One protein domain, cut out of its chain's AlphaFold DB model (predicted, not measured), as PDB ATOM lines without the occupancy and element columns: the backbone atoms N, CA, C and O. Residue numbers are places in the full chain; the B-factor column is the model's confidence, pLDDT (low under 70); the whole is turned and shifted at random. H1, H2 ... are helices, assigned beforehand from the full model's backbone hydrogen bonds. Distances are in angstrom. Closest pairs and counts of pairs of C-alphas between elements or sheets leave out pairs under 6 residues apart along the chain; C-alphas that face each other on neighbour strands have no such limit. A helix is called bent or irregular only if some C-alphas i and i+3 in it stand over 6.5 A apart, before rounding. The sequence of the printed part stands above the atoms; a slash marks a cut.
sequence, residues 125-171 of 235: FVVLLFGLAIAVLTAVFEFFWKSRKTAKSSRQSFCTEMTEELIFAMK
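What this domain is: This is residues 125 to 171 of the 235 residues of the protein "Glutamate receptor: ionotropic kainate 2-like protein" of Leptotrombidium deliense (UniProt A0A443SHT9). One long helix, H1, makes the longest axis, and a much shorter helix, H2, follows it on a link that turns the chain back, so that the two form an open, flat hook. The gap between the helices is empty, and H2 does not pack on H1. The printed part has 47 residues, with two named helices in the order H1, H2 and no named strand; the class is all helix. It is only just loose, close to extended, with a radius of gyration of the C-alphas of 14.2 A, and its C-alphas span 43 by 29 by 6 A.

Where its parts are: H1, residues 125 to 151, is 38.6 A long from first to last C-alpha. It begins at C-alpha 125 (-21.706, 29.100, -33.290) and ends at C-alpha 151 (5.842, 18.588, -58.191). H2, residues 161 to 170, is 14.7 A long and ends at C-alpha 170 (2.448, 36.587, -37.124). Neither helix is bent.

How they stand to each other: H1 and H2 are apart, with no C-alpha of the one within 8 A of the other. A short link of 9 residues joins them. Residues 125 to 146 of H1 stand free. Residues 160 to 171, of which 161 to 170 belong to H2, stand free too. In H1 every O i to N i+4 pair is within hydrogen-bond range; in H2 it is 5 of 6.

The domain as a whole: The outline is flat. The C-alphas of Phe 125 and Arg 155, the two farthest apart, are 42.7 A from each other, and those of Phe 125 and Lys 171, the first and last printed, are 28.9 A apart. The printed part has no cut, and no link is long. The mean pLDDT of the printed part is 75.4; it is 91 in H1 and 58 in H2, and residues 150 to 171 are under 70.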
ATOM      1  N   PHE A 125     -23.135  29.288 -33.557       89.62
ATOM      2  CA  PHE A 125     -21.706  29.100 -33.290       89.62
ATOM      3  C   PHE A 125     -21.198  27.723 -33.740       89.62
ATOM      4  O   PHE A 125     -20.113  27.639 -34.317       89.62
ATOM      5  N   VAL A 126     -21.985  26.658 -33.553       92.12
ATOM      6  CA  VAL A 126     -21.638  25.305 -34.034       92.12
ATOM      7  C   VAL A 126     -21.538  25.271 -35.563       92.12
ATOM      8  O   VAL A 126     -20.551  24.759 -36.096       92.12
ATOM      9  N   VAL A 127     -22.501  25.865 -36.278       95.62
ATOM     10  CA  VAL A 127     -22.477  25.938 -37.752       95.62
ATOM     11  C   VAL A 127     -21.287  26.765 -38.255       95.62
ATOM     12  O   VAL A 127     -20.625  26.351 -39.207       95.62
ATOM     13  N   LEU A 128     -20.959  27.885 -37.601       95.19
ATOM     14  CA  LEU A 128     -19.794  28.708 -37.952       95.19
ATOM     15  C   LEU A 128     -18.467  27.954 -37.774       95.19
ATOM     16  O   LEU A 128     -17.625  27.983 -38.673       95.19
ATOM     17  N   LEU A 129     -18.283  27.245 -36.654       95.75
ATOM     18  CA  LEU A 129     -17.078  26.443 -36.407       95.75
ATOM     19  C   LEU A 129     -16.945  25.284 -37.406       95.75
ATOM     20  O   LEU A 129     -15.852  25.030 -37.914       95.75
ATOM     21  N   PHE A 130     -18.052  24.614 -37.732       97.44
ATOM     22  CA  PHE A 130     -18.071  23.531 -38.715       97.44
ATOM     23  C   PHE A 130     -17.755  24.030 -40.135       97.44
ATOM     24  O   PHE A 130     -16.920  23.443 -40.828       97.44
ATOM     25  N   GLY A 131     -18.348  25.155 -40.548       97.75
ATOM     26  CA  GLY A 131     -18.058  25.795 -41.834       97.75
ATOM     27  C   GLY A 131     -16.598  26.244 -41.960       97.75
ATOM     28  O   GLY A 131     -15.970  26.010 -42.994       97.75
ATOM     29  N   LEU A 132     -16.027  26.811 -40.889       97.25
ATOM     30  CA  LEU A 132     -14.609  27.176 -40.832       97.25
ATOM     31  C   LEU A 132     -13.698  25.946 -40.977       97.25
ATOM     32  O   LEU A 132     -12.743  25.983 -41.753       97.25
ATOM     33  N   ALA A 133     -14.004  24.846 -40.280       96.94
ATOM     34  CA  ALA A 133     -13.230  23.610 -40.376       96.94
ATOM     35  C   ALA A 133     -13.236  23.032 -41.802       96.94
ATOM     36  O   ALA A 133     -12.177  22.675 -42.322       96.94
ATOM     37  N   ILE A 134     -14.396  23.005 -42.472       97.44
ATOM     38  CA  ILE A 134     -14.499  22.563 -43.872       97.44
ATOM     39  C   ILE A 134     -13.684  23.472 -44.799       97.44
ATOM     40  O   ILE A 134     -12.936  22.959 -45.629       97.44
ATOM     41  N   ALA A 135     -13.774  24.797 -44.646       97.31
ATOM     42  CA  ALA A 135     -13.032  25.748 -45.478       97.31
ATOM     43  C   ALA A 135     -11.502  25.606 -45.336       97.31
ATOM     44  O   ALA A 135     -10.766  25.725 -46.317       97.31
ATOM     45  N   VAL A 136     -11.010  25.308 -44.126       96.94
ATOM     46  CA  VAL A 136      -9.587  25.005 -43.902       96.94
ATOM     47  C   VAL A 136      -9.204  23.671 -44.551       96.94
ATOM     48  O   VAL A 136      -8.173  23.594 -45.220       96.94
ATOM     49  N   LEU A 137     -10.035  22.631 -44.415       96.12
ATOM     50  CA  LEU A 137      -9.777  21.323 -45.025       96.12
ATOM     51  C   LEU A 137      -9.748  21.382 -46.558       96.12
ATOM     52  O   LEU A 137      -8.854  20.784 -47.159       96.12
ATOM     53  N   THR A 138     -10.664  22.113 -47.202       96.19
ATOM     54  CA  THR A 138     -10.660  22.266 -48.668       96.19
ATOM     55  C   THR A 138      -9.430  23.030 -49.149       96.19
ATOM     56  O   THR A 138      -8.764  22.558 -50.069       96.19
ATOM     57  N   ALA A 139      -9.050  24.128 -48.486       95.88
ATOM     58  CA  ALA A 139      -7.833  24.876 -48.813       95.88
ATOM     59  C   ALA A 139      -6.558  24.019 -48.678       95.88
ATOM     60  O   ALA A 139      -5.691  24.037 -49.555       95.88
ATOM     61  N   VAL A 140      -6.456  23.214 -47.615       95.00
ATOM     62  CA  VAL A 140      -5.345  22.267 -47.409       95.00
ATOM     63  C   VAL A 140      -5.342  21.170 -48.480       95.00
ATOM     64  O   VAL A 140      -4.282  20.824 -49.009       95.00
ATOM     65  N   PHE A 141      -6.508  20.637 -48.849       94.88
ATOM     66  CA  PHE A 141      -6.618  19.590 -49.866       94.88
ATOM     67  C   PHE A 141      -6.274  20.106 -51.270       94.88
ATOM     68  O   PHE A 141      -5.509  19.458 -51.989       94.88
ATOM     69  N   GLU A 142      -6.732  21.308 -51.635       95.50
ATOM     70  CA  GLU A 142      -6.307  21.996 -52.859       95.50
ATOM     71  C   GLU A 142      -4.802  22.270 -52.865       95.50
ATOM     72  O   GLU A 142      -4.146  22.019 -53.880       95.50
ATOM     73  N   PHE A 143      -4.228  22.717 -51.743       92.19
ATOM     74  CA  PHE A 143      -2.784  22.919 -51.618       92.19
ATOM     75  C   PHE A 143      -2.013  21.615 -51.860       92.19
ATOM     76  O   PHE A 143      -1.073  21.603 -52.658       92.19
ATOM     77  N   PHE A 144      -2.436  20.492 -51.269       89.69
ATOM     78  CA  PHE A 144      -1.818  19.186 -51.525       89.69
ATOM     79  C   PHE A 144      -2.001  18.705 -52.970       89.69
ATOM     80  O   PHE A 144      -1.048  18.186 -53.560       89.69
ATOM     81  N   TRP A 145      -3.177  18.883 -53.578       90.69
ATOM     82  CA  TRP A 145      -3.408  18.498 -54.977       90.69
ATOM     83  C   TRP A 145      -2.591  19.345 -55.953       90.69
ATOM     84  O   TRP A 145      -1.976  18.802 -56.877       90.69
ATOM     85  N   LYS A 146      -2.547  20.662 -55.736       88.00
ATOM     86  CA  LYS A 146      -1.766  21.609 -56.534       88.00
ATOM     87  C   LYS A 146      -0.274  21.358 -56.357       88.00
ATOM     88  O   LYS A 146       0.421  21.236 -57.357       88.00
ATOM     89  N   SER A 147       0.195  21.149 -55.127       80.88
ATOM     90  CA  SER A 147       1.573  20.737 -54.830       80.88
ATOM     91  C   SER A 147       1.936  19.428 -55.541       80.88
ATOM     92  O   SER A 147       2.937  19.382 -56.248       80.88
ATOM     93  N   ARG A 148       1.085  18.388 -55.495       81.00
ATOM     94  CA  ARG A 148       1.323  17.123 -56.222       81.00
ATOM     95  C   ARG A 148       1.296  17.269 -57.749       81.00
ATOM     96  O   ARG A 148       2.067  16.583 -58.420       81.00
ATOM     97  N   LYS A 149       0.448  18.136 -58.319       79.69
ATOM     98  CA  LYS A 149       0.461  18.441 -59.766       79.69
ATOM     99  C   LYS A 149       1.706  19.243 -60.164       79.69
ATOM    100  O   LYS A 149       2.352  18.893 -61.146       79.69
ATOM    101  N   THR A 150       2.082  20.257 -59.387       69.00
ATOM    102  CA  THR A 150       3.270  21.091 -59.635       69.00
ATOM    103  C   THR A 150       4.571  20.313 -59.430       69.00
ATOM    104  O   THR A 150       5.468  20.440 -60.254       69.00
ATOM    105  N   ALA A 151       4.665  19.432 -58.432       61.62
ATOM    106  CA  ALA A 151       5.842  18.588 -58.191       61.62
ATOM    107  C   ALA A 151       6.102  17.560 -59.311       61.62
ATOM    108  O   ALA A 151       7.240  17.139 -59.506       61.62
ATOM    109  N   LYS A 152       5.072  17.184 -60.087       58.16
ATOM    110  CA  LYS A 152       5.237  16.417 -61.337       58.16
ATOM    111  C   LYS A 152       5.782  17.256 -62.505       58.16
ATOM    112  O   LYS A 152       6.182  16.675 -63.505       58.16
ATOM    113  N   SER A 153       5.789  18.586 -62.386       52.09
ATOM    114  CA  SER A 153       6.242  19.541 -63.412       52.09
ATOM    115  C   SER A 153       7.547  20.268 -63.035       52.09
ATOM    116  O   SER A 153       8.288  20.701 -63.911       52.09
ATOM    117  N   SER A 154       7.870  20.388 -61.741       49.50
ATOM    118  CA  SER A 154       9.110  21.005 -61.252       49.50
ATOM    119  C   SER A 154       9.535  20.449 -59.886       49.50
ATOM    120  O   SER A 154       8.749  20.421 -58.938       49.50
ATOM    121  N   ARG A 155      10.807  20.042 -59.769       48.06
ATOM    122  CA  ARG A 155      11.455  19.640 -58.507       48.06
ATOM    123  C   ARG A 155      11.990  20.867 -57.748       48.06
ATOM    124  O   ARG A 155      13.201  21.036 -57.649       48.06
ATOM    125  N   GLN A 156      11.119  21.698 -57.175       44.59
ATOM    126  CA  GLN A 156      11.547  22.684 -56.168       44.59
ATOM    127  C   GLN A 156      10.448  22.987 -55.140       44.59
ATOM    128  O   GLN A 156       9.257  23.021 -55.447       44.59
ATOM    129  N   SER A 157      10.862  23.110 -53.880       46.38
ATOM    130  CA  SER A 157      10.004  23.022 -52.698       46.38
ATOM    131  C   SER A 157       9.418  24.373 -52.277       46.38
ATOM    132  O   SER A 157      10.081  25.150 -51.601       46.38
ATOM    133  N   PHE A 158       8.131  24.588 -52.561       54.12
ATOM    134  CA  PHE A 158       7.345  25.762 -52.129       54.12
ATOM    135  C   PHE A 158       7.215  25.954 -50.601       54.12
ATOM    136  O   PHE A 158       6.680  26.967 -50.152       54.12
ATOM    137  N   CYS A 159       7.676  25.001 -49.783       53.09
ATOM    138  CA  CYS A 159       7.561  25.066 -48.325       53.09
ATOM    139  C   CYS A 159       8.332  26.228 -47.681       53.09
ATOM    140  O   CYS A 159       7.996  26.579 -46.558       53.09
ATOM    141  N   THR A 160       9.324  26.822 -48.353       55.06
ATOM    142  CA  THR A 160      10.112  27.949 -47.820       55.06
ATOM    143  C   THR A 160       9.415  29.302 -47.969       55.06
ATOM    144  O   THR A 160       9.512  30.146 -47.082       55.06
ATOM    145  N   GLU A 161       8.672  29.510 -49.056       57.56
ATOM    146  CA  GLU A 161       8.101  30.822 -49.399       57.56
ATOM    147  C   GLU A 161       6.797  31.094 -48.627       57.56
ATOM    148  O   GLU A 161       6.558  32.201 -48.150       57.56
ATOM    149  N   MET A 162       5.994  30.051 -48.381       56.44
ATOM    150  CA  MET A 162       4.783  30.176 -47.559       56.44
ATOM    151  C   MET A 162       5.094  30.349 -46.061       56.44
ATOM    152  O   MET A 162       4.278  30.913 -45.334       56.44
ATOM    153  N   THR A 163       6.263  29.903 -45.582       59.97
ATOM    154  CA  THR A 163       6.676  30.103 -44.183       59.97
ATOM    155  C   THR A 163       7.165  31.517 -43.887       59.97
ATOM    156  O   THR A 163       6.918  31.995 -42.781       59.97
ATOM    157  N   GLU A 164       7.808  32.214 -44.832       56.41
ATOM    158  CA  GLU A 164       8.250  33.596 -44.591       56.41
ATOM    159  C   GLU A 164       7.067  34.560 -44.456       56.41
ATOM    160  O   GLU A 164       7.011  35.310 -43.483       56.41
ATOM    161  N   GLU A 165       6.072  34.480 -45.345       56.19
ATOM    162  CA  GLU A 165       4.868  35.326 -45.274       56.19
ATOM    163  C   GLU A 165       4.025  35.047 -44.015       56.19
ATOM    164  O   GLU A 165       3.477  35.969 -43.411       56.19
ATOM    165  N   LEU A 166       3.961  33.794 -43.548       62.16
ATOM    166  CA  LEU A 166       3.207  33.428 -42.340       62.16
ATOM    167  C   LEU A 166       3.946  33.865 -41.055       62.16
ATOM    168  O   LEU A 166       3.318  34.340 -40.107       62.16
ATOM    169  N   ILE A 167       5.284  33.811 -41.040       64.00
ATOM    170  CA  ILE A 167       6.113  34.393 -39.967       64.00
ATOM    171  C   ILE A 167       6.053  35.931 -39.990       64.00
ATOM    172  O   ILE A 167       6.052  36.553 -38.924       64.00
ATOM    173  N   PHE A 168       5.973  36.549 -41.170       53.59
ATOM    174  CA  PHE A 168       5.806  37.995 -41.335       53.59
ATOM    175  C   PHE A 168       4.421  38.464 -40.858       53.59
ATOM    176  O   PHE A 168       4.333  39.447 -40.125       53.59
ATOM    177  N   ALA A 169       3.357  37.718 -41.172       57.28
ATOM    178  CA  ALA A 169       1.998  37.993 -40.704       57.28
ATOM    179  C   ALA A 169       1.826  37.791 -39.185       57.28
ATOM    180  O   ALA A 169       1.132  38.578 -38.545       57.28
ATOM    181  N   MET A 170       2.473  36.781 -38.584       56.41
ATOM    182  CA  MET A 170       2.448  36.587 -37.124       56.41
ATOM    183  C   MET A 170       3.309  37.607 -36.362       56.41
ATOM    184  O   MET A 170       3.019  37.920 -35.207       56.41
ATOM    185  N   LYS A 171       4.350  38.172 -36.986       48.62
ATOM    186  CA  LYS A 171       5.128  39.283 -36.418       48.62
ATOM    187  C   LYS A 171       4.450  40.620 -36.707       48.62
ATOM    188  O   LYS A 171       4.953  41.423 -37.490       48.62
TER     189      LYS A 171